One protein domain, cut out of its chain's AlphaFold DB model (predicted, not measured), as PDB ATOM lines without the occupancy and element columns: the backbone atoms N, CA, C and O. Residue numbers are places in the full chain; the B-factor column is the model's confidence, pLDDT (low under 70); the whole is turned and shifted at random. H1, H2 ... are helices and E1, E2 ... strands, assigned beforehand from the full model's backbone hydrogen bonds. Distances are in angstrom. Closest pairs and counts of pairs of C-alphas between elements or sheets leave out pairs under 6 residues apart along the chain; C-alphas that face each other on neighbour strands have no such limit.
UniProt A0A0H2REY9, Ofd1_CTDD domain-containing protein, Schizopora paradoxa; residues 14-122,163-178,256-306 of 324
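Overview. This is residues 14 to 122, 163 to 178 and 256 to 306 of the 324 residues of the protein "Ofd1_CTDD domain-containing protein" of Schizopora paradoxa (UniProt A0A0H2REY9). A twisted wall of six strands, E1 E2 E3 E9 E4 E7, has H2 and H3 over one face. The small sheet E6 E5 E8 stands over the other face across a gap, on the side of E4 and E7, so that the two sheets are only partly face to face. H1 lies off the sheets, and residues 49 to 54 stick out. The 176 printed residues hold three named helices and nine named strands, in the order E1 E2 H1 H2 H3 E3 E4 E5 E6 E7 E8 E9; both sheets are antiparallel and the class is mixed. The whole is compact, with a radius of gyration of the C-alphas of 16.5 A and spans of 47 by 44 by 30 A.

Arrangement. In the large sheet, E3, residues 81 to 93, is antiparallel to E9, residues 292 to 303, with N 89 and O 296 2.8 A apart, within hydrogen-bond range. E3 bends by 86 degrees at residue 84. On its other side is E2, residues 22 to 26, with N 25 and O 92 at 2.9 A. E2 forms a hairpin with the edge strand E1, residues 14 to 16, with N 16 and O 24 at 2.8 A. E4, residues 110 to 117, pairs with E9, N 113 and O 297 at 2.8 A, and with the edge strand E7, residues 265 to 273, N 112 and O 271 at 2.8 A. H2, residues 54 to 65, is on this sheet at a height of 9.4 A, and the two make two layers, a helix over one face of a sheet. H2 runs along the strands, at 2 degrees to E9 on the local plane; its closest C-alphas to E3 are Gln 62 and Ile 88, 6.0 A. H3, residues 69 to 79, is on the same face, across the strands, at 74 degrees to E3 on the local plane. H1, residues 33 to 39, only just touches H2, with 3 pairs of C-alphas within 8 A, the closest Ser 39 and His 64 at 7.0 A. In the small sheet, E5, residues 172 to 175, is the inner strand between E6, residues 257 to 261, and E8, residues 278 to 281; N 174 and O 259 are 2.9 A apart, and N 173 and O 280 2.8 A. In H2 and H3 every O i to N i+4 pair is within hydrogen-bond range; in H1 it is 1 of 3, with 3 of 4 O i to N i+3 pairs.

Along the chain. E1 begins at C-alpha 14, (-13.901, 17.195, 12.154). E9, 32.6 A long, ends at C-alpha 303, (-33.674, -6.468, -4.120). E3 measures 30.0 A, E7 22.8 A, E4 22.0 A, H2 15.2 A and H3 15.1 A.

Size, cuts and confidence. The C-alphas of Glu 50 and Ser 178, the two farthest apart, are 49.7 A apart. Residues 123 to 162 and 179 to 255 are not printed; the C-alpha gaps across the cuts are 11.7 A and 7.0 A. The links H1 to H2 and E3 to E4 are long. The model's pLDDT is under 70 at residues 33 to 47, 122, 178 and 305 to 306.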
ATOM      1  N   THR A  14     -14.967  18.127  11.770       92.94
ATOM      2  CA  THR A  14     -13.901  17.195  12.154       92.94
ATOM      3  C   THR A  14     -13.111  16.748  10.934       92.94
ATOM      4  O   THR A  14     -13.659  16.601   9.847       92.94
ATOM      5  N   LEU A  15     -11.801  16.548  11.089       94.06
ATOM      6  CA  LEU A  15     -10.955  16.086   9.992       94.06
ATOM      7  C   LEU A  15     -11.031  14.559   9.869       94.06
ATOM      8  O   LEU A  15     -10.713  13.844  10.821       94.06
ATOM      9  N   ARG A  16     -11.379  14.068   8.681       95.06
ATOM     10  CA  ARG A  16     -11.381  12.645   8.333       95.06
ATOM     11  C   ARG A  16     -10.037  12.239   7.746       95.06
ATOM     12  O   ARG A  16      -9.369  13.021   7.071       95.06
ATOM     13  N   GLY A  17      -9.626  11.022   8.071       91.38
ATOM     14  CA  GLY A  17      -8.320  10.462   7.744       91.38
ATOM     15  C   GLY A  17      -8.351   8.931   7.761       91.38
ATOM     16  O   GLY A  17      -9.432   8.348   7.873       91.38
ATOM     17  N   PRO A  18      -7.186   8.266   7.676       94.94
ATOM     18  CA  PRO A  18      -5.838   8.841   7.656       94.94
ATOM     19  C   PRO A  18      -5.462   9.475   6.299       94.94
ATOM     20  O   PRO A  18      -5.981   9.036   5.274       94.94
ATOM     21  N   PRO A  19      -4.508  10.435   6.257       93.56
ATOM     22  CA  PRO A  19      -4.194  11.196   5.044       93.56
ATOM     23  C   PRO A  19      -3.802  10.359   3.829       93.56
ATOM     24  O   PRO A  19      -4.123  10.751   2.728       93.56
ATOM     25  N   HIS A  20      -3.148   9.210   4.007       91.62
ATOM     26  CA  HIS A  20      -2.749   8.337   2.895       91.62
ATOM     27  C   HIS A  20      -3.918   7.554   2.265       91.62
ATOM     28  O   HIS A  20      -3.685   6.765   1.362       91.62
ATOM     29  N   LYS A  21      -5.149   7.726   2.765       94.00
ATOM     30  CA  LYS A  21      -6.378   7.146   2.195       94.00
ATOM     31  C   LYS A  21      -7.401   8.211   1.841       94.00
ATOM     32  O   LYS A  21      -8.079   8.124   0.827       94.00
ATOM     33  N   GLN A  22      -7.548   9.196   2.716       96.12
ATOM     34  CA  GLN A  22      -8.547  10.237   2.565       96.12
ATOM     35  C   GLN A  22      -8.203  11.433   3.432       96.12
ATOM     36  O   GLN A  22      -7.563  11.317   4.483       96.12
ATOM     37  N   ARG A  23      -8.693  12.589   3.013       96.06
ATOM     38  CA  ARG A  23      -8.662  13.794   3.819       96.06
ATOM     39  C   ARG A  23      -9.801  14.704   3.408       96.06
ATOM     40  O   ARG A  23      -9.846  15.132   2.269       96.06
ATOM     41  N   PHE A  24     -10.699  15.006   4.331       96.00
ATOM     42  CA  PHE A  24     -11.774  15.984   4.156       96.00
ATOM     43  C   PHE A  24     -12.328  16.371   5.526       96.00
ATOM     44  O   PHE A  24     -12.006  15.727   6.527       96.00
ATOM     45  N   CYS A  25     -13.121  17.435   5.603       95.50
ATOM     46  CA  CYS A  25     -13.847  17.767   6.825       95.50
ATOM     47  C   CYS A  25     -15.245  17.135   6.794       95.50
ATOM     48  O   CYS A  25     -15.911  17.215   5.765       95.50
ATOM     49  N   SER A  26     -15.723  16.579   7.909       95.19
ATOM     50  CA  SER A  26     -17.120  16.154   8.057       95.19
ATOM     51  C   SER A  26     -17.783  16.669   9.328       95.19
ATOM     52  O   SER A  26     -17.109  16.934  10.333       95.19
ATOM     53  N   LEU A  27     -19.105  16.853   9.263       93.12
ATOM     54  CA  LEU A  27     -19.911  17.209  10.429       93.12
ATOM     55  C   LEU A  27     -20.239  15.954  11.251       93.12
ATOM     56  O   LEU A  27     -20.701  14.954  10.692       93.12
ATOM     57  N   PRO A  28     -20.033  15.985  12.577       90.19
ATOM     58  CA  PRO A  28     -20.451  14.903  13.446       90.19
ATOM     59  C   PRO A  28     -21.978  14.817  13.473       90.19
ATOM     60  O   PRO A  28     -22.682  15.823  13.436       90.19
ATOM     61  N   THR A  29     -22.498  13.603  13.588       85.44
ATOM     62  CA  THR A  29     -23.928  13.374  13.822       85.44
ATOM     63  C   THR A  29     -24.333  13.986  15.162       85.44
ATOM     64  O   THR A  29     -23.739  13.660  16.194       85.44
ATOM     65  N   SER A  30     -25.334  14.871  15.160       80.19
ATOM     66  CA  SER A  30     -25.771  15.584  16.368       80.19
ATOM     67  C   SER A  30     -26.843  14.822  17.149       80.19
ATOM     68  O   SER A  30     -27.110  15.159  18.305       80.19
ATOM     69  N   VAL A  31     -27.482  13.825  16.535       76.56
ATOM     70  CA  VAL A  31     -28.619  13.103  17.117       76.56
ATOM     71  C   VAL A  31     -28.191  11.713  17.590       76.56
ATOM     72  O   VAL A  31     -27.597  10.938  16.839       76.56
ATOM     73  N   SER A  32     -28.517  11.383  18.844       72.25
ATOM     74  CA  SER A  32     -28.321  10.038  19.401       72.25
ATOM     75  C   SER A  32     -29.072   8.989  18.566       72.25
ATOM     76  O   SER A  32     -30.177   9.289  18.109       72.25
ATOM     77  N   PRO A  33     -28.555   7.756  18.396       69.12
ATOM     78  CA  PRO A  33     -29.270   6.685  17.695       69.12
ATOM     79  C   PRO A  33     -30.734   6.514  18.144       69.12
ATOM     80  O   PRO A  33     -31.618   6.421  17.296       69.12
ATOM     81  N   ASP A  34     -31.002   6.605  19.452       65.88
ATOM     82  CA  ASP A  34     -32.351   6.480  20.037       65.88
ATOM     83  C   ASP A  34     -33.305   7.629  19.664       65.88
ATOM     84  O   ASP A  34     -34.528   7.464  19.630       65.88
ATOM     85  N   ASP A  35     -32.765   8.825  19.426       66.62
ATOM     86  CA  ASP A  35     -33.555  10.001  19.054       66.62
ATOM     87  C   ASP A  35     -33.789  10.060  17.542       66.62
ATOM     88  O   ASP A  35     -34.796  10.623  17.098       66.62
ATOM     89  N   ARG A  36     -32.914   9.415  16.753       62.78
ATOM     90  CA  ARG A  36     -33.101   9.254  15.307       62.78
ATOM     91  C   ARG A  36     -34.403   8.512  15.055       62.78
ATOM     92  O   ARG A  36     -35.277   9.118  14.441       62.78
ATOM     93  N   GLU A  37     -34.591   7.320  15.636       61.62
ATOM     94  CA  GLU A  37     -35.801   6.482  15.483       61.62
ATOM     95  C   GLU A  37     -37.111   7.263  15.672       61.62
ATOM     96  O   GLU A  37     -38.020   7.169  14.846       61.62
ATOM     97  N   LYS A  38     -37.173   8.124  16.692       61.78
ATOM     98  CA  LYS A  38     -38.356   8.948  17.000       61.78
ATOM     99  C   LYS A  38     -38.561  10.114  16.032       61.78
ATOM    100  O   LYS A  38     -39.683  10.585  15.860       61.78
ATOM    101  N   SER A  39     -37.489  10.616  15.421       59.00
ATOM    102  CA  SER A  39     -37.531  11.757  14.498       59.00
ATOM    103  C   SER A  39     -37.926  11.382  13.063       59.00
ATOM    104  O   SER A  39     -38.342  12.260  12.308       59.00
ATOM    105  N   HIS A  40     -37.865  10.096  12.685       59.53
ATOM    106  CA  HIS A  40     -38.196   9.660  11.321       59.53
ATOM    107  C   HIS A  40     -39.699   9.647  11.003       59.53
ATOM    108  O   HIS A  40     -40.044   9.564   9.823       59.53
ATOM    109  N   GLU A  41     -40.586   9.715  12.004       56.25
ATOM    110  CA  GLU A  41     -42.039   9.684  11.772       56.25
ATOM    111  C   GLU A  41     -42.573  10.983  11.149       56.25
ATOM    112  O   GLU A  41     -43.537  10.939  10.390       56.25
ATOM    113  N   PHE A  42     -41.949  12.138  11.417       56.62
ATOM    114  CA  PHE A  42     -42.424  13.425  10.900       56.62
ATOM    115  C   PHE A  42     -41.264  14.378  10.608       56.62
ATOM    116  O   PHE A  42     -40.750  15.045  11.509       56.62
ATOM    117  N   LEU A  43     -40.917  14.512   9.324       64.06
ATOM    118  CA  LEU A  43     -40.106  15.630   8.847       64.06
ATOM    119  C   LEU A  43     -40.855  16.929   9.155       64.06
ATOM    120  O   LEU A  43     -41.856  17.261   8.518       64.06
ATOM    121  N   ARG A  44     -40.395  17.663  10.166       64.81
ATOM    122  CA  ARG A  44     -40.880  19.022  10.392       64.81
ATOM    123  C   ARG A  44     -40.247  19.911   9.325       64.81
ATOM    124  O   ARG A  44     -39.037  19.801   9.131       64.81
ATOM    125  N   PRO A  45     -41.016  20.792   8.661       64.88
ATOM    126  CA  PRO A  45     -40.432  21.792   7.780       64.88
ATOM    127  C   PRO A  45     -39.299  22.504   8.514       64.88
ATOM    128  O   PRO A  45     -39.489  22.930   9.660       64.88
ATOM    129  N   ILE A  46     -38.130  22.612   7.879       67.12
ATOM    130  CA  ILE A  46     -37.045  23.415   8.434       67.12
ATOM    131  C   ILE A  46     -37.585  24.836   8.513       67.12
ATOM    132  O   ILE A  46     -37.844  25.469   7.491       67.12
ATOM    133  N   ASN A  47     -37.800  25.331   9.728       67.81
ATOM    134  CA  ASN A  47     -38.145  26.726   9.930       67.81
ATOM    135  C   ASN A  47     -36.849  27.531   9.798       67.81
ATOM    136  O   ASN A  47     -36.227  27.882  10.803       67.81
ATOM    137  N   LEU A  48     -36.403  27.694   8.547       70.38
ATOM    138  CA  LEU A  48     -35.229  28.476   8.185       70.38
ATOM    139  C   LEU A  48     -35.485  29.911   8.633       70.38
ATOM    140  O   LEU A  48     -36.379  30.589   8.123       70.38
ATOM    141  N   LYS A  49     -34.724  30.354   9.627       80.25
ATOM    142  CA  LYS A  49     -34.676  31.762  10.005       80.25
ATOM    143  C   LYS A  49     -33.679  32.445   9.077       80.25
ATOM    144  O   LYS A  49     -32.790  31.790   8.542       80.25
ATOM    145  N   GLU A  50     -33.792  33.759   8.922       76.81
ATOM    146  CA  GLU A  50     -32.825  34.535   8.129       76.81
ATOM    147  C   GLU A  50     -31.375  34.324   8.610       76.81
ATOM    148  O   GLU A  50     -30.454  34.345   7.802       76.81
ATOM    149  N   ASP A  51     -31.187  34.021   9.899       82.31
ATOM    150  CA  ASP A  51     -29.881  33.771  10.521       82.31
ATOM    151  C   ASP A  51     -29.457  32.287  10.541       82.31
ATOM    152  O   ASP A  51     -28.468  31.946  11.194       82.31
ATOM    153  N   THR A  52     -30.202  31.380   9.894       85.25
ATOM    154  CA  THR A  52     -29.847  29.954   9.888       85.25
ATOM    155  C   THR A  52     -28.512  29.747   9.178       85.25
ATOM    156  O   THR A  52     -28.327  30.128   8.020       85.25
ATOM    157  N   SER A  53     -27.569  29.123   9.880       88.75
ATOM    158  CA  SER A  53     -26.232  28.876   9.336       88.75
ATOM    159  C   SER A  53     -26.239  27.734   8.316       88.75
ATOM    160  O   SER A  53     -27.076  26.833   8.370       88.75
ATOM    161  N   ALA A  54     -25.264  27.728   7.403       88.62
ATOM    162  CA  ALA A  54     -25.100  26.628   6.453       88.62
ATOM    163  C   ALA A  54     -24.880  25.289   7.176       88.62
ATOM    164  O   ALA A  54     -25.411  24.266   6.754       88.62
ATOM    165  N   GLU A  55     -24.146  25.299   8.292       90.06
ATOM    166  CA  GLU A  55     -23.901  24.104   9.096       90.06
ATOM    167  C   GLU A  55     -25.194  23.528   9.700       90.06
ATOM    168  O   GLU A  55     -25.377  22.316   9.682       90.06
ATOM    169  N   GLU A  56     -26.131  24.370  10.153       88.81
ATOM    170  CA  GLU A  56     -27.446  23.917  10.645       88.81
ATOM    171  C   GLU A  56     -28.289  23.261   9.543       88.81
ATOM    172  O   GLU A  56     -28.966  22.262   9.792       88.81
ATOM    173  N   ILE A  57     -28.233  23.793   8.317       90.62
ATOM    174  CA  ILE A  57     -28.929  23.208   7.161       90.62
ATOM    175  C   ILE A  57     -28.335  21.838   6.837       90.62
ATOM    176  O   ILE A  57     -29.073  20.861   6.721       90.62
ATOM    177  N   LEU A  58     -27.007  21.755   6.732       93.00
ATOM    178  CA  LEU A  58     -26.303  20.506   6.444       93.00
ATOM    179  C   LEU A  58     -26.557  19.451   7.530       93.00
ATOM    180  O   LEU A  58     -26.865  18.304   7.207       93.00
ATOM    181  N   GLN A  59     -26.539  19.852   8.805       91.06
ATOM    182  CA  GLN A  59     -26.878  18.965   9.916       91.06
ATOM    183  C   GLN A  59     -28.313  18.441   9.797       91.06
ATOM    184  O   GLN A  59     -28.556  17.258  10.012       91.06
ATOM    185  N   HIS A  60     -29.270  19.289   9.406       90.19
ATOM    186  CA  HIS A  60     -30.650  18.850   9.212       90.19
ATOM    187  C   HIS A  60     -30.792  17.851   8.054       90.19
ATOM    188  O   HIS A  60     -31.550  16.883   8.155       90.19
ATOM    189  N   LEU A  61     -30.054  18.054   6.959       93.06
ATOM    190  CA  LEU A  61     -30.027  17.109   5.841       93.06
ATOM    191  C   LEU A  61     -29.469  15.744   6.279       93.06
ATOM    192  O   LEU A  61     -30.089  14.718   5.990       93.06
ATOM    193  N   GLN A  62     -28.353  15.747   7.017       93.75
ATOM    194  CA  GLN A  62     -27.678  14.547   7.523       93.75
ATOM    195  C   GLN A  62     -28.500  13.785   8.572       93.75
ATOM    196  O   GLN A  62     -28.603  12.559   8.502       93.75
ATOM    197  N   ASP A  63     -29.094  14.491   9.537       90.56
ATOM    198  CA  ASP A  63     -29.712  13.866  10.711       90.56
ATOM    199  C   ASP A  63     -31.211  13.599  10.547       90.56
ATOM    200  O   ASP A  63     -31.746  12.725  11.234       90.56
ATOM    201  N   HIS A  64     -31.891  14.308   9.639       88.62
ATOM    202  CA  HIS A  64     -33.346  14.212   9.490       88.62
ATOM    203  C   HIS A  64     -33.796  13.836   8.080       88.62
ATOM    204  O   HIS A  64     -34.551  12.874   7.950       88.62
ATOM    205  N   LEU A  65     -33.341  14.522   7.024       91.56
ATOM    206  CA  LEU A  65     -33.842  14.261   5.664       91.56
ATOM    207  C   LEU A  65     -33.404  12.894   5.129       91.56
ATOM    208  O   LEU A  65     -34.256  12.039   4.885       91.56
ATOM    209  N   PHE A  66     -32.094  12.690   4.967       94.44
ATOM    210  CA  PHE A  66     -31.528  11.459   4.403       94.44
ATOM    211  C   PHE A  66     -31.927  10.206   5.200       94.44
ATOM    212  O   PHE A  66     -32.262   9.185   4.595       94.44
ATOM    213  N   PRO A  67     -31.968  10.243   6.546       92.00
ATOM    214  CA  PRO A  67     -32.420   9.096   7.312       92.00
ATOM    215  C   PRO A  67     -33.939   8.854   7.237       92.00
ATOM    216  O   PRO A  67     -34.375   7.764   7.592       92.00
ATOM    217  N   SER A  68     -34.777   9.839   6.883       91.38
ATOM    218  CA  SER A  68     -36.242   9.767   7.075       91.38
ATOM    219  C   SER A  68     -36.929   8.586   6.380       91.38
ATOM    220  O   SER A  68     -36.515   8.140   5.309       91.38
ATOM    221  N   VAL A  69     -38.050   8.119   6.954       90.88
ATOM    222  CA  VAL A  69     -38.880   7.078   6.317       90.88
ATOM    223  C   VAL A  69     -39.376   7.543   4.950       90.88
ATOM    224  O   VAL A  69     -39.337   6.774   3.998       90.88
ATOM    225  N   ALA A  70     -39.803   8.804   4.839       92.38
ATOM    226  CA  ALA A  70     -40.309   9.363   3.590       92.38
ATOM    227  C   ALA A  70     -39.244   9.370   2.483       92.38
ATOM    228  O   ALA A  70     -39.535   8.962   1.360       92.38
ATOM    229  N   PHE A  71     -38.009   9.777   2.796       94.12
ATOM    230  CA  PHE A  71     -36.923   9.768   1.817       94.12
ATOM    231  C   PHE A  71     -36.533   8.343   1.415       94.12
ATOM    232  O   PHE A  71     -36.402   8.067   0.228       94.12
ATOM    233  N   ARG A  72     -36.450   7.400   2.365       94.25
ATOM    234  CA  ARG A  72     -36.194   5.983   2.041       94.25
ATOM    235  C   ARG A  72     -37.315   5.349   1.218       94.25
ATOM    236  O   ARG A  72     -37.028   4.584   0.307       94.25
ATOM    237  N   ALA A  73     -38.574   5.683   1.496       94.00
ATOM    238  CA  ALA A  73     -39.706   5.235   0.688       94.00
ATOM    239  C   ALA A  73     -39.629   5.803  -0.737       94.00
ATOM    240  O   ALA A  73     -39.885   5.089  -1.702       94.00
ATOM    241  N   TRP A  74     -39.224   7.066  -0.884       96.00
ATOM    242  CA  TRP A  74     -38.977   7.668  -2.191       96.00
ATOM    243  C   TRP A  74     -37.822   6.980  -2.938       96.00
ATOM    244  O   TRP A  74     -37.991   6.637  -4.108       96.00
ATOM    245  N   LEU A  75     -36.699   6.696  -2.263       96.12
ATOM    246  CA  LEU A  75     -35.588   5.925  -2.838       96.12
ATOM    247  C   LEU A  75     -36.051   4.540  -3.298       96.12
ATOM    248  O   LEU A  75     -35.703   4.120  -4.398       96.12
ATOM    249  N   ALA A  76     -36.880   3.865  -2.498       95.19
ATOM    250  CA  ALA A  76     -37.397   2.550  -2.847       95.19
ATOM    251  C   ALA A  76     -38.228   2.566  -4.137       95.19
ATOM    252  O   ALA A  76     -38.131   1.658  -4.957       95.19
ATOM    253  N   VAL A  77     -39.003   3.630  -4.354       95.19
ATOM    254  CA  VAL A  77     -39.799   3.803  -5.575       95.19
ATOM    255  C   VAL A  77     -38.922   4.155  -6.776       95.19
ATOM    256  O   VAL A  77     -39.089   3.565  -7.841       95.19
ATOM    257  N   VAL A  78     -37.999   5.110  -6.627       95.81
ATOM    258  CA  VAL A  78     -37.202   5.629  -7.754       95.81
ATOM    259  C   VAL A  78     -36.130   4.640  -8.203       95.81
ATOM    260  O   VAL A  78     -35.940   4.467  -9.404       95.81
ATOM    261  N   ALA A  79     -35.457   3.976  -7.263       94.00
ATOM    262  CA  ALA A  79     -34.395   3.018  -7.563       94.00
ATOM    263  C   ALA A  79     -34.887   1.560  -7.627       94.00
ATOM    264  O   ALA A  79     -34.121   0.690  -8.021       94.00
ATOM    265  N   ARG A  80     -36.152   1.284  -7.270       94.25
ATOM    266  CA  ARG A  80     -36.739  -0.073  -7.207       94.25
ATOM    267  C   ARG A  80     -35.956  -1.040  -6.307       94.25
ATOM    268  O   ARG A  80     -35.849  -2.227  -6.594       94.25
ATOM    269  N   VAL A  81     -35.439  -0.521  -5.199       94.12
ATOM    270  CA  VAL A  81     -34.708  -1.276  -4.167       94.12
ATOM    271  C   VAL A  81     -35.406  -1.141  -2.817       94.12
ATOM    272  O   VAL A  81     -36.290  -0.306  -2.650       94.12
ATOM    273  N   ILE A  82     -34.999  -1.917  -1.818       94.38
ATOM    274  CA  ILE A  82     -35.481  -1.780  -0.437       94.38
ATOM    275  C   ILE A  82     -34.321  -1.295   0.439       94.38
ATOM    276  O   ILE A  82     -33.487  -2.115   0.807       94.38
ATOM    277  N   PRO A  83     -34.232  -0.003   0.808       94.38
ATOM    278  CA  PRO A  83     -33.197   0.467   1.727       94.38
ATOM    279  C   PRO A  83     -33.363  -0.151   3.127       94.38
ATOM    280  O   PRO A  83     -34.393   0.053   3.774       94.38
ATOM    281  N   LEU A  84     -32.352  -0.888   3.594       93.12
ATOM    282  CA  LEU A  84     -32.341  -1.625   4.866       93.12
ATOM    283  C   LEU A  84     -31.595  -0.868   5.971       93.12
ATOM    284  O   LEU A  84     -32.087  -0.741   7.093       93.12
ATOM    285  N   GLY A  85     -30.425  -0.334   5.633       92.06
ATOM    286  CA  GLY A  85     -29.518   0.376   6.532       92.06
ATOM    287  C   GLY A  85     -28.915   1.586   5.831       92.06
ATOM    288  O   GLY A  85     -28.984   1.692   4.607       92.06
ATOM    289  N   HIS A  86     -28.357   2.531   6.591       94.38
ATOM    290  CA  HIS A  86     -27.742   3.723   6.007       94.38
ATOM    291  C   HIS A  86     -26.591   4.296   6.840       94.38
ATOM    292  O   HIS A  86     -26.659   4.372   8.069       94.38
ATOM    293  N   HIS A  87     -25.576   4.809   6.152       94.81
ATOM    294  CA  HIS A  87     -24.517   5.648   6.704       94.81
ATOM    295  C   HIS A  87     -24.531   6.997   5.984       94.81
ATOM    296  O   HIS A  87     -24.495   7.035   4.762       94.81
ATOM    297  N   ILE A  88     -24.629   8.106   6.721       96.31
ATOM    298  CA  ILE A  88     -24.781   9.445   6.133       96.31
ATOM    299  C   ILE A  88     -23.722  10.370   6.709       96.31
ATOM    300  O   ILE A  88     -23.547  10.432   7.927       96.31
ATOM    301  N   GLU A  89     -23.049  11.107   5.834       96.00
ATOM    302  CA  GLU A  89     -21.968  12.017   6.182       96.00
ATOM    303  C   GLU A  89     -22.074  13.304   5.353       96.00
ATOM    304  O   GLU A  89     -22.091  13.274   4.122       96.00
ATOM    305  N   THR A  90     -22.115  14.455   6.024       97.38
ATOM    306  CA  THR A  90     -21.876  15.749   5.376       97.38
ATOM    307  C   THR A  90     -20.380  15.934   5.196       97.38
ATOM    308  O   THR A  90     -19.635  15.885   6.181       97.38
ATOM    309  N   ARG A  91     -19.934  16.220   3.971       96.81
ATOM    310  CA  ARG A  91     -18.516  16.370   3.643       96.81
ATOM    311  C   ARG A  91     -18.222  17.762   3.089       96.81
ATOM    312  O   ARG A  91     -18.994  18.350   2.330       96.81
ATOM    313  N   ARG A  92     -17.053  18.282   3.455       96.38
ATOM    314  CA  ARG A  92     -16.465  19.513   2.927       96.38
ATOM    315  C   ARG A  92     -15.038  19.235   2.480       96.38
ATOM    316  O   ARG A  92     -14.179  18.905   3.300       96.38
ATOM    317  N   PHE A  93     -14.775  19.458   1.198       97.19
ATOM    318  CA  PHE A  93     -13.461  19.291   0.585       97.19
ATOM    319  C   PHE A  93     -12.831  20.661   0.335       97.19
ATOM    320  O   PHE A  93     -13.289  21.445  -0.500       97.19
ATOM    321  N   ARG A  94     -11.797  20.984   1.109       95.44
ATOM    322  CA  ARG A  94     -11.088  22.264   1.060       95.44
ATOM    323  C   ARG A  94     -10.099  22.311  -0.116       95.44
ATOM    324  O   ARG A  94      -9.341  21.354  -0.297       95.44
ATOM    325  N   PRO A  95     -10.022  23.450  -0.832       95.69
ATOM    326  CA  PRO A  95      -9.041  23.669  -1.888       95.69
ATOM    327  C   PRO A  95      -7.616  23.440  -1.406       95.69
ATOM    328  O   PRO A  95      -7.191  23.973  -0.374       95.69
ATOM    329  N   GLY A  96      -6.868  22.658  -2.171       95.62
ATOM    330  CA  GLY A  96      -5.458  22.413  -1.935       95.62
ATOM    331  C   GLY A  96      -5.155  21.366  -0.859       95.62
ATOM    332  O   GLY A  96      -3.995  21.231  -0.470       95.62
ATOM    333  N   LEU A  97      -6.168  20.691  -0.299       94.88
ATOM    334  CA  LEU A  97      -5.985  19.832   0.878       94.88
ATOM    335  C   LEU A  97      -6.676  18.475   0.785       94.88
ATOM    336  O   LEU A  97      -6.105  17.500   1.279       94.88
ATOM    337  N   ASP A  98      -7.883  18.430   0.226       97.75
ATOM    338  CA  ASP A  98      -8.829  17.354   0.505       97.75
ATOM    339  C   ASP A  98      -9.151  16.503  -0.734       97.75
ATOM    340  O   ASP A  98      -9.205  17.009  -1.856       97.75
ATOM    341  N   TYR A  99      -9.321  15.199  -0.507       97.94
ATOM    342  CA  TYR A  99      -9.529  14.137  -1.495       97.94
ATOM    343  C   TYR A  99      -9.984  12.841  -0.809       97.94
ATOM    344  O   TYR A  99      -9.833  12.681   0.409       97.94
ATOM    345  N   THR A 100     -10.443  11.870  -1.594       98.06
ATOM    346  CA  THR A 100     -10.434  10.455  -1.195       98.06
ATOM    347  C   THR A 100      -9.688   9.630  -2.240       98.06
ATOM    348  O   THR A 100      -9.536  10.059  -3.382       98.06
ATOM    349  N   LEU A 101      -9.145   8.484  -1.836       96.75
ATOM    350  CA  LEU A 101      -8.627   7.485  -2.769       96.75
ATOM    351  C   LEU A 101      -9.725   6.491  -3.142       96.75
ATOM    352  O   LEU A 101     -10.738   6.394  -2.447       96.75
ATOM    353  N   ALA A 102      -9.492   5.766  -4.236       94.62
ATOM    354  CA  ALA A 102     -10.372   4.720  -4.733       94.62
ATOM    355  C   ALA A 102     -10.601   3.659  -3.646       94.62
ATOM    356  O   ALA A 102      -9.663   3.007  -3.185       94.62
ATOM    357  N   MET A 103     -11.848   3.541  -3.194       91.69
ATOM    358  CA  MET A 103     -12.285   2.578  -2.182       91.69
ATOM    359  C   MET A 103     -13.623   1.975  -2.611       91.69
ATOM    360  O   MET A 103     -14.496   2.702  -3.079       91.69
ATOM    361  N   GLY A 104     -13.795   0.671  -2.422       88.81
ATOM    362  CA  GLY A 104     -15.034  -0.053  -2.709       88.81
ATOM    363  C   GLY A 104     -15.407  -0.986  -1.561       88.81
ATOM    364  O   GLY A 104     -14.594  -1.250  -0.676       88.81
ATOM    365  N   ASP A 105     -16.654  -1.450  -1.570       87.88
ATOM    366  CA  ASP A 105     -17.101  -2.569  -0.737       87.88
ATOM    367  C   ASP A 105     -17.006  -3.825  -1.605       87.88
ATOM    368  O   ASP A 105     -17.509  -3.816  -2.720       87.88
ATOM    369  N   GLU A 106     -16.331  -4.872  -1.143       89.00
ATOM    370  CA  GLU A 106     -16.135  -6.115  -1.907       89.00
ATOM    371  C   GLU A 106     -17.278  -7.122  -1.709       89.00
ATOM    372  O   GLU A 106     -17.308  -8.166  -2.355       89.00
ATOM    373  N   THR A 107     -18.205  -6.839  -0.792       89.00
ATOM    374  CA  THR A 107     -19.149  -7.832  -0.264       89.00
ATOM    375  C   THR A 107     -20.595  -7.557  -0.637       89.00
ATOM    376  O   THR A 107     -21.335  -8.493  -0.935       89.00
ATOM    377  N   GLU A 108     -21.008  -6.292  -0.629       91.00
ATOM    378  CA  GLU A 108     -22.415  -5.916  -0.725       91.00
ATOM    379  C   GLU A 108     -22.635  -4.824  -1.771       91.00
ATOM    380  O   GLU A 108     -21.896  -3.838  -1.834       91.00
ATOM    381  N   THR A 109     -23.700  -4.973  -2.564       94.50
ATOM    382  CA  THR A 109     -24.216  -3.888  -3.400       94.50
ATOM    383  C   THR A 109     -24.763  -2.787  -2.495       94.50
ATOM    384  O   THR A 109     -25.559  -3.053  -1.588       94.50
ATOM    385  N   ARG A 110     -24.385  -1.536  -2.757       96.00
ATOM    386  CA  ARG A 110     -24.885  -0.370  -2.011       96.00
ATOM    387  C   ARG A 110     -25.519   0.646  -2.948       96.00
ATOM    388  O   ARG A 110     -25.102   0.801  -4.090       96.00
ATOM    389  N   LEU A 111     -26.519   1.367  -2.453       97.56
ATOM    390  CA  LEU A 111     -27.049   2.548  -3.129       97.56
ATOM    391  C   LEU A 111     -26.368   3.792  -2.553       97.56
ATOM    392  O   LEU A 111     -26.618   4.175  -1.410       97.56
ATOM    393  N   ASP A 112     -25.528   4.434  -3.358       97.88
ATOM    394  CA  ASP A 112     -24.921   5.716  -3.026       97.88
ATOM    395  C   ASP A 112     -25.865   6.859  -3.431       97.88
ATOM    396  O   ASP A 112     -26.381   6.906  -4.550       97.88
ATOM    397  N   VAL A 113     -26.078   7.803  -2.516       98.31
ATOM    398  CA  VAL A 113     -26.927   8.986  -2.683       98.31
ATOM    399  C   VAL A 113     -26.111  10.216  -2.314       98.31
ATOM    400  O   VAL A 113     -25.819  10.437  -1.141       98.31
ATOM    401  N   VAL A 114     -25.739  11.040  -3.291       98.44
ATOM    402  CA  VAL A 114     -24.884  12.217  -3.063       98.44
ATOM    403  C   VAL A 114     -25.619  13.480  -3.489       98.44
ATOM    404  O   VAL A 114     -25.889  13.683  -4.670       98.44
ATOM    405  N   LEU A 115     -25.936  14.351  -2.531       98.44
ATOM    406  CA  LEU A 115     -26.472  15.683  -2.805       98.44
ATOM    407  C   LEU A 115     -25.326  16.697  -2.841       98.44
ATOM    408  O   LEU A 115     -24.815  17.106  -1.798       98.44
ATOM    409  N   GLY A 116     -24.943  17.110  -4.046       97.75
ATOM    410  CA  GLY A 116     -23.984  18.181  -4.282       97.75
ATOM    411  C   GLY A 116     -24.571  19.542  -3.913       97.75
ATOM    412  O   GLY A 116     -25.647  19.917  -4.377       97.75
ATOM    413  N   LEU A 117     -23.853  20.285  -3.076       97.06
ATOM    414  CA  LEU A 117     -24.215  21.621  -2.588       97.06
ATOM    415  C   LEU A 117     -23.064  22.609  -2.801       97.06
ATOM    416  O   LEU A 117     -22.924  23.585  -2.065       97.06
ATOM    417  N   THR A 118     -22.211  22.343  -3.791       95.62
ATOM    418  CA  THR A 118     -21.052  23.185  -4.092       95.62
ATOM    419  C   THR A 118     -21.535  24.439  -4.811       95.62
ATOM    420  O   THR A 118     -22.063  24.298  -5.909       95.62
ATOM    421  N   PRO A 119     -21.406  25.640  -4.216       92.06
ATOM    422  CA  PRO A 119     -21.931  26.855  -4.822       92.06
ATOM    423  C   PRO A 119     -21.324  27.107  -6.198       92.06
ATOM    424  O   PRO A 119     -20.123  26.903  -6.400       92.06
ATOM    425  N   GLU A 120     -22.154  27.602  -7.112       86.06
ATOM    426  CA  GLU A 120     -21.683  28.094  -8.399       86.06
ATOM    427  C   GLU A 120     -20.713  29.255  -8.194       86.06
ATOM    428  O   GLU A 120     -20.841  30.079  -7.278       86.06
ATOM    429  N   VAL A 121     -19.713  29.314  -9.060       79.88
ATOM    430  CA  VAL A 121     -18.755  30.409  -9.064       79.88
ATOM    431  C   VAL A 121     -19.370  31.512  -9.893       79.88
ATOM    432  O   VAL A 121     -19.780  31.282 -11.023       79.88
ATOM    433  N   SER A 122     -19.473  32.711  -9.327       59.91
ATOM    434  CA  SER A 122     -20.090  33.861  -9.981       59.91
ATOM    435  C   SER A 122     -19.213  34.418 -11.111       59.91
ATOM    436  O   SER A 122     -18.683  35.525 -11.036       59.91
ATOM    437  N   TRP A 163     -15.804  24.086 -12.142       91.56
ATOM    438  CA  TRP A 163     -16.435  22.854 -11.650       91.56
ATOM    439  C   TRP A 163     -17.061  22.037 -12.782       91.56
ATOM    440  O   TRP A 163     -16.914  20.819 -12.780       91.56
ATOM    441  N   ASP A 164     -17.693  22.682 -13.768       89.06
ATOM    442  CA  ASP A 164     -18.401  21.976 -14.847       89.06
ATOM    443  C   ASP A 164     -17.447  21.279 -15.823       89.06
ATOM    444  O   ASP A 164     -17.759  20.209 -16.340       89.06
ATOM    445  N   ARG A 165     -16.247  21.839 -16.018       88.50
ATOM    446  CA  ARG A 165     -15.172  21.215 -16.808       88.50
ATOM    447  C   ARG A 165     -14.289  20.267 -15.991       88.50
ATOM    448  O   ARG A 165     -13.398  19.634 -16.544       88.50
ATOM    449  N   GLY A 166     -14.495  20.183 -14.675       91.00
ATOM    450  CA  GLY A 166     -13.694  19.346 -13.779       91.00
ATOM    451  C   GLY A 166     -12.245  19.802 -13.578       91.00
ATOM    452  O   GLY A 166     -11.459  19.075 -12.966       91.00
ATOM    453  N   GLU A 167     -11.887  21.008 -14.027       92.69
ATOM    454  CA  GLU A 167     -10.529  21.569 -13.933       92.69
ATOM    455  C   GLU A 167     -10.068  21.724 -12.482       92.69
ATOM    456  O   GLU A 167      -8.878  21.625 -12.167       92.69
ATOM    457  N   TRP A 168     -11.014  21.957 -11.569       95.75
ATOM    458  CA  TRP A 168     -10.716  22.077 -10.147       95.75
ATOM    459  C   TRP A 168     -10.670  20.749  -9.392       95.75
ATOM    460  O   TRP A 168     -10.418  20.734  -8.182       95.75
ATOM    461  N   GLY A 169     -10.867  19.636 -10.097       96.56
ATOM    462  CA  GLY A 169     -11.071  18.338  -9.481       96.56
ATOM    463  C   GLY A 169     -12.344  18.344  -8.644       96.56
ATOM    464  O   GLY A 169     -13.344  18.964  -9.002       96.56
ATOM    465  N   GLY A 170     -12.322  17.637  -7.518       96.62
ATOM    466  CA  GLY A 170     -13.486  17.527  -6.652       96.62
ATOM    467  C   GLY A 170     -14.653  16.767  -7.263       96.62
ATOM    468  O   GLY A 170     -15.683  16.731  -6.620       96.62
ATOM    469  N   TRP A 171     -14.556  16.188  -8.457       97.44
ATOM    470  CA  TRP A 171     -15.581  15.310  -9.019       97.44
ATOM    471  C   TRP A 171     -15.608  13.958  -8.304       97.44
ATOM    472  O   TRP A 171     -14.594  13.508  -7.769       97.44
ATOM    473  N   GLU A 172     -16.788  13.341  -8.273       97.44
ATOM    474  CA  GLU A 172     -16.976  11.964  -7.804       97.44
ATOM    475  C   GLU A 172     -16.733  11.024  -8.988       97.44
ATOM    476  O   GLU A 172     -17.220  11.301 -10.083       97.44
ATOM    477  N   CYS A 173     -15.996   9.938  -8.792       97.12
ATOM    478  CA  CYS A 173     -15.741   8.946  -9.828       97.12
ATOM    479  C   CYS A 173     -15.979   7.537  -9.311       97.12
ATOM    480  O   CYS A 173     -15.684   7.251  -8.151       97.12
ATOM    481  N   TYR A 174     -16.506   6.695 -10.193       97.12
ATOM    482  CA  TYR A 174     -16.734   5.275  -9.995       97.12
ATOM    483  C   TYR A 174     -15.925   4.505 -11.034       97.12
ATOM    484  O   TYR A 174     -16.025   4.795 -12.226       97.12
ATOM    485  N   LEU A 175     -15.144   3.536 -10.574       94.94
ATOM    486  CA  LEU A 175     -14.288   2.687 -11.392       94.94
ATOM    487  C   LEU A 175     -14.746   1.234 -11.264       94.94
ATOM    488  O   LEU A 175     -15.074   0.773 -10.166       94.94
ATOM    489  N   ALA A 176     -14.743   0.518 -12.378       91.94
ATOM    490  CA  ALA A 176     -14.945  -0.913 -12.432       91.94
ATOM    491  C   ALA A 176     -13.874  -1.627 -11.604       91.94
ATOM    492  O   ALA A 176     -12.760  -1.136 -11.412       91.94
ATOM    493  N   HIS A 177     -14.226  -2.809 -11.117       81.69
ATOM    494  CA  HIS A 177     -13.246  -3.700 -10.532       81.69
ATOM    495  C   HIS A 177     -12.365  -4.257 -11.659       81.69
ATOM    496  O   HIS A 177     -12.868  -4.955 -12.538       81.69
ATOM    497  N   SER A 178     -11.074  -3.930 -11.670       69.44
ATOM    498  CA  SER A 178     -10.124  -4.554 -12.591       69.44
ATOM    499  C   SER A 178      -9.810  -5.964 -12.085       69.44
ATOM    500  O   SER A 178      -9.184  -6.117 -11.040       69.44
ATOM    501  N   GLY A 256     -11.236   1.578 -16.745       86.38
ATOM    502  CA  GLY A 256     -12.406   1.073 -16.052       86.38
ATOM    503  C   GLY A 256     -13.345   2.176 -15.561       86.38
ATOM    504  O   GLY A 256     -14.105   1.927 -14.630       86.38
ATOM    505  N   ILE A 257     -13.320   3.398 -16.106       93.19
ATOM    506  CA  ILE A 257     -14.177   4.491 -15.612       93.19
ATOM    507  C   ILE A 257     -15.650   4.206 -15.938       93.19
ATOM    508  O   ILE A 257     -16.057   4.178 -17.093       93.19
ATOM    509  N   LEU A 258     -16.480   4.048 -14.903       94.94
ATOM    510  CA  LEU A 258     -17.924   3.824 -15.045       94.94
ATOM    511  C   LEU A 258     -18.714   5.132 -15.054       94.94
ATOM    512  O   LEU A 258     -19.695   5.280 -15.781       94.94
ATOM    513  N   LEU A 259     -18.330   6.074 -14.194       95.81
ATOM    514  CA  LEU A 259     -19.023   7.349 -14.051       95.81
ATOM    515  C   LEU A 259     -18.086   8.400 -13.474       95.81
ATOM    516  O   LEU A 259     -17.483   8.169 -12.431       95.81
ATOM    517  N   THR A 260     -18.069   9.589 -14.077       96.44
ATOM    518  CA  THR A 260     -17.519  10.804 -13.464       96.44
ATOM    519  C   THR A 260     -18.621  11.849 -13.321       96.44
ATOM    520  O   THR A 260     -19.242  12.256 -14.300       96.44
ATOM    521  N   ALA A 261     -18.866  12.302 -12.094       96.56
ATOM    522  CA  ALA A 261     -19.875  13.299 -11.765       96.56
ATOM    523  C   ALA A 261     -19.223  14.576 -11.220       96.56
ATOM    524  O   ALA A 261     -18.629  14.593 -10.136       96.56
ATOM    525  N   GLN A 262     -19.377  15.669 -11.969       96.25
ATOM    526  CA  GLN A 262     -18.840  16.975 -11.592       96.25
ATOM    527  C   GLN A 262     -19.507  17.532 -10.333       96.25
ATOM    528  O   GLN A 262     -20.711  17.343 -10.107       96.25
ATOM    529  N   ALA A 263     -18.719  18.250  -9.528       95.44
ATOM    530  CA  ALA A 263     -19.238  18.994  -8.389       95.44
ATOM    531  C   ALA A 263     -20.208  20.081  -8.872       95.44
ATOM    532  O   ALA A 263     -19.992  20.702  -9.905       95.44
ATOM    533  N   GLY A 264     -21.278  20.323  -8.122       93.88
ATOM    534  CA  GLY A 264     -22.254  21.347  -8.479       93.88
ATOM    535  C   GLY A 264     -23.217  21.643  -7.341       93.88
ATOM    536  O   GLY A 264     -23.173  20.992  -6.287       93.88
ATOM    537  N   PHE A 265     -24.077  22.634  -7.560       95.12
ATOM    538  CA  PHE A 265     -25.096  23.041  -6.604       95.12
ATOM    539  C   PHE A 265     -26.419  22.334  -6.891       95.12
ATOM    540  O   PHE A 265     -26.870  22.276  -8.031       95.12
ATOM    541  N   ASN A 266     -27.062  21.831  -5.838       95.62
ATOM    542  CA  ASN A 266     -28.384  21.212  -5.895       95.62
ATOM    543  C   ASN A 266     -28.490  20.064  -6.924       95.62
ATOM    544  O   ASN A 266     -29.495  19.923  -7.622       95.62
ATOM    545  N   ARG A 267     -27.440  19.237  -7.019       95.62
ATOM    546  CA  ARG A 267     -27.392  18.057  -7.897       95.62
ATOM    547  C   ARG A 267     -27.478  16.794  -7.049       95.62
ATOM    548  O   ARG A 267     -26.613  16.569  -6.211       95.62
ATOM    549  N   LEU A 268     -28.508  15.979  -7.265       97.75
ATOM    550  CA  LEU A 268     -28.659  14.687  -6.600       97.75
ATOM    551  C   LEU A 268     -28.156  13.571  -7.516       97.75
ATOM    552  O   LEU A 268     -28.697  13.372  -8.602       97.75
ATOM    553  N   LEU A 269     -27.138  12.849  -7.063       97.94
ATOM    554  CA  LEU A 269     -26.594  11.671  -7.720       97.94
ATOM    555  C   LEU A 269     -27.089  10.410  -7.001       97.94
ATOM    556  O   LEU A 269     -26.992  10.328  -5.777       97.94
ATOM    557  N   LEU A 270     -27.600   9.443  -7.765       97.62
ATOM    558  CA  LEU A 270     -27.997   8.115  -7.295       97.62
ATOM    559  C   LEU A 270     -27.190   7.071  -8.071       97.62
ATOM    560  O   LEU A 270     -27.279   7.041  -9.298       97.62
ATOM    561  N   VAL A 271     -26.418   6.234  -7.376       97.44
ATOM    562  CA  VAL A 271     -25.605   5.178  -8.002       97.44
ATOM    563  C   VAL A 271     -25.857   3.856  -7.295       97.44
ATOM    564  O   VAL A 271     -25.584   3.723  -6.104       97.44
ATOM    565  N   LEU A 272     -26.369   2.875  -8.036       96.56
ATOM    566  CA  LEU A 272     -26.380   1.486  -7.596       96.56
ATOM    567  C   LEU A 272     -24.976   0.923  -7.824       96.56
ATOM    568  O   LEU A 272     -24.564   0.732  -8.965       96.56
ATOM    569  N   ARG A 273     -24.220   0.759  -6.741       95.31
ATOM    570  CA  ARG A 273     -22.813   0.380  -6.772       95.31
ATOM    571  C   ARG A 273     -22.660  -1.095  -6.431       95.31
ATOM    572  O   ARG A 273     -22.933  -1.496  -5.300       95.31
ATOM    573  N   ASP A 274     -22.196  -1.864  -7.407       94.62
ATOM    574  CA  ASP A 274     -21.911  -3.286  -7.249       94.62
ATOM    575  C   ASP A 274     -20.679  -3.543  -6.366       94.62
ATOM    576  O   ASP A 274     -19.828  -2.655  -6.205       94.62
ATOM    577  N   PRO A 275     -20.559  -4.754  -5.789       94.31
ATOM    578  CA  PRO A 275     -19.365  -5.151  -5.063       94.31
ATOM    579  C   PRO A 275     -18.112  -5.021  -5.936       94.31
ATOM    580  O   PRO A 275     -18.122  -5.347  -7.120       94.31
ATOM    581  N   GLY A 276     -17.021  -4.532  -5.353       92.81
ATOM    582  CA  GLY A 276     -15.737  -4.326  -6.026       92.81
ATOM    583  C   GLY A 276     -15.628  -3.016  -6.812       92.81
ATOM    584  O   GLY A 276     -14.505  -2.584  -7.077       92.81
ATOM    585  N   VAL A 277     -16.742  -2.337  -7.119       94.94
ATOM    586  CA  VAL A 277     -16.712  -1.010  -7.752       94.94
ATOM    587  C   VAL A 277     -16.091  -0.006  -6.786       94.94
ATOM    588  O   VAL A 277     -16.577   0.218  -5.667       94.94
ATOM    589  N   LEU A 278     -15.004   0.614  -7.235       95.50
ATOM    590  CA  LEU A 278     -14.275   1.609  -6.467       95.50
ATOM    591  C   LEU A 278     -14.900   2.979  -6.688       95.50
ATOM    592  O   LEU A 278     -15.357   3.295  -7.781       95.50
ATOM    593  N   ARG A 279     -14.871   3.828  -5.665       95.81
ATOM    594  CA  ARG A 279     -15.262   5.230  -5.793       95.81
ATOM    595  C   ARG A 279     -14.280   6.164  -5.114       95.81
ATOM    596  O   ARG A 279     -13.648   5.792  -4.118       95.81
ATOM    597  N   PHE A 280     -14.184   7.388  -5.616       97.44
ATOM    598  CA  PHE A 280     -13.417   8.443  -4.968       97.44
ATOM    599  C   PHE A 280     -13.855   9.851  -5.372       97.44
ATOM    600  O   PHE A 280     -14.483  10.064  -6.404       97.44
ATOM    601  N   VAL A 281     -13.449  10.831  -4.564       98.31
ATOM    602  CA  VAL A 281     -13.536  12.257  -4.866       98.31
ATOM    603  C   VAL A 281     -12.145  12.750  -5.229       98.31
ATOM    604  O   VAL A 281     -11.228  12.724  -4.395       98.31
ATOM    605  N   LYS A 282     -11.982  13.223  -6.468       98.00
ATOM    606  CA  LYS A 282     -10.709  13.775  -6.937       98.00
ATOM    607  C   LYS A 282     -10.279  14.934  -6.048       98.00
ATOM    608  O   LYS A 282     -11.089  15.749  -5.616       98.00
ATOM    609  N   TYR A 283      -8.976  15.040  -5.823       98.06
ATOM    610  CA  TYR A 283      -8.379  16.159  -5.110       98.06
ATOM    611  C   TYR A 283      -8.880  17.518  -5.607       98.06
ATOM    612  O   TYR A 283      -8.810  17.808  -6.802       98.06
ATOM    613  N   VAL A 284      -9.348  18.352  -4.672       97.50
ATOM    614  CA  VAL A 284      -9.742  19.731  -4.969       97.50
ATOM    615  C   VAL A 284      -8.485  20.585  -5.037       97.50
ATOM    616  O   VAL A 284      -7.794  20.779  -4.032       97.50
ATOM    617  N   THR A 285      -8.184  21.115  -6.216       96.12
ATOM    618  CA  THR A 285      -6.992  21.944  -6.425       96.12
ATOM    619  C   THR A 285      -7.007  23.218  -5.577       96.12
ATOM    620  O   THR A 285      -8.054  23.727  -5.180       96.12
ATOM    621  N   ALA A 286      -5.825  23.775  -5.310       95.06
ATOM    622  CA  ALA A 286      -5.681  25.037  -4.587       95.06
ATOM    623  C   ALA A 286      -6.198  26.256  -5.373       95.06
ATOM    624  O   ALA A 286      -6.429  27.297  -4.764       95.06
ATOM    625  N   SER A 287      -6.364  26.144  -6.699       92.56
ATOM    626  CA  SER A 287      -6.949  27.198  -7.541       92.56
ATOM    627  C   SER A 287      -8.478  27.249  -7.495       92.56
ATOM    628  O   SER A 287      -9.052  28.203  -8.014       92.56
ATOM    629  N   ALA A 288      -9.138  26.272  -6.859       93.69
ATOM    630  CA  ALA A 288     -10.583  26.285  -6.706       93.69
ATOM    631  C   ALA A 288     -11.016  27.492  -5.847       93.69
ATOM    632  O   ALA A 288     -10.440  27.727  -4.777       93.69
ATOM    633  N   PRO A 289     -12.045  28.251  -6.257       92.12
ATOM    634  CA  PRO A 289     -12.462  29.473  -5.564       92.12
ATOM    635  C   PRO A 289     -13.164  29.200  -4.228       92.12
ATOM    636  O   PRO A 289     -13.315  30.106  -3.408       92.12
ATOM    637  N   GLY A 290     -13.587  27.958  -3.985       92.44
ATOM    638  CA  GLY A 290     -14.282  27.554  -2.771       92.44
ATOM    639  C   GLY A 290     -14.176  26.057  -2.510       92.44
ATOM    640  O   GLY A 290     -13.646  25.299  -3.316       92.44
ATOM    641  N   SER A 291     -14.662  25.628  -1.346       94.94
ATOM    642  CA  SER A 291     -14.758  24.202  -1.019       94.94
ATOM    643  C   SER A 291     -15.856  23.519  -1.833       94.94
ATOM    644  O   SER A 291     -16.883  24.143  -2.099       94.94
ATOM    645  N   ARG A 292     -15.674  22.227  -2.128       96.12
ATOM    646  CA  ARG A 292     -16.790  21.344  -2.486       96.12
ATOM    647  C   ARG A 292     -17.559  20.970  -1.223       96.12
ATOM    648  O   ARG A 292     -16.946  20.679  -0.192       96.12
ATOM    649  N   TRP A 293     -18.882  20.973  -1.319       96.81
ATOM    650  CA  TRP A 293     -19.804  20.606  -0.246       96.81
ATOM    651  C   TRP A 293     -20.784  19.565  -0.760       96.81
ATOM    652  O   TRP A 293     -21.341  19.732  -1.849       96.81
ATOM    653  N   ASP A 294     -21.009  18.516   0.023       98.06
ATOM    654  CA  ASP A 294     -22.046  17.532  -0.255       98.06
ATOM    655  C   ASP A 294     -22.579  16.866   1.025       98.06
ATOM    656  O   ASP A 294     -21.980  16.953   2.102       98.06
ATOM    657  N   VAL A 295     -23.742  16.230   0.893       98.25
ATOM    658  CA  VAL A 295     -24.260  15.252   1.858       98.25
ATOM    659  C   VAL A 295     -24.310  13.908   1.145       98.25
ATOM    660  O   VAL A 295     -25.001  13.767   0.135       98.25
ATOM    661  N   CYS A 296     -23.551  12.940   1.650       97.75
ATOM    662  CA  CYS A 296     -23.418  11.605   1.080       97.75
ATOM    663  C   CYS A 296     -24.115  10.589   1.986       97.75
ATOM    664  O   CYS A 296     -23.819  10.525   3.177       97.75
ATOM    665  N   GLY A 297     -25.024   9.793   1.429       97.31
ATOM    666  CA  GLY A 297     -25.666   8.654   2.073       97.31
ATOM    667  C   GLY A 297     -25.321   7.359   1.346       97.31
ATOM    668  O   GLY A 297     -25.496   7.266   0.140       97.31
ATOM    669  N   GLU A 298     -24.853   6.359   2.076       97.19
ATOM    670  CA  GLU A 298     -24.676   4.988   1.599       97.19
ATOM    671  C   GLU A 298     -25.773   4.127   2.198       97.19
ATOM    672  O   GLU A 298     -25.877   4.046   3.424       97.19
ATOM    673  N   TYR A 299     -26.579   3.496   1.351       97.06
ATOM    674  CA  TYR A 299     -27.691   2.655   1.773       97.06
ATOM    675  C   TYR A 299     -27.400   1.190   1.467       97.06
ATOM    676  O   TYR A 299     -27.068   0.827   0.339       97.06
ATOM    677  N   GLU A 300     -27.567   0.348   2.480       96.19
ATOM    678  CA  GLU A 300     -27.694  -1.101   2.311       96.19
ATOM    679  C   GLU A 300     -29.045  -1.384   1.679       96.19
ATOM    680  O   GLU A 300     -30.043  -0.772   2.074       96.19
ATOM    681  N   ILE A 301     -29.095  -2.295   0.712       95.00
ATOM    682  CA  ILE A 301     -30.312  -2.552  -0.053       95.00
ATOM    683  C   ILE A 301     -30.677  -4.036  -0.089       95.00
ATOM    684  O   ILE A 301     -29.820  -4.910  -0.141       95.00
ATOM    685  N   GLY A 302     -31.980  -4.306  -0.099       89.44
ATOM    686  CA  GLY A 302     -32.558  -5.557  -0.575       89.44
ATOM    687  C   GLY A 302     -33.102  -5.382  -1.992       89.44
ATOM    688  O   GLY A 302     -33.562  -4.296  -2.356       89.44
ATOM    689  N   MET A 303     -33.070  -6.450  -2.787       77.06
ATOM    690  CA  MET A 303     -33.674  -6.468  -4.120       77.06
ATOM    691  C   MET A 303     -35.168  -6.790  -4.017       77.06
ATOM    692  O   MET A 303     -35.576  -7.614  -3.197       77.06
ATOM    693  N   ILE A 304     -35.985  -6.127  -4.835       74.00
ATOM    694  CA  ILE A 304     -37.402  -6.466  -4.994       74.00
ATOM    695  C   ILE A 304     -37.471  -7.523  -6.098       74.00
ATOM    696  O   ILE A 304     -37.250  -7.195  -7.263       74.00
ATOM    697  N   GLU A 305     -37.750  -8.779  -5.752       69.81
ATOM    698  CA  GLU A 305     -38.100  -9.792  -6.753       69.81
ATOM    699  C   GLU A 305     -39.467  -9.417  -7.344       69.81
ATOM    700  O   GLU A 305     -40.441  -9.208  -6.618       69.81
ATOM    701  N   SER A 306     -39.532  -9.230  -8.662       58.34
ATOM    702  CA  SER A 306     -40.804  -9.095  -9.365       58.34
ATOM    703  C   SER A 306     -41.359 -10.492  -9.609       58.34
ATOM    704  O   SER A 306     -40.882 -11.193 -10.503       58.34
TER     705      SER A 306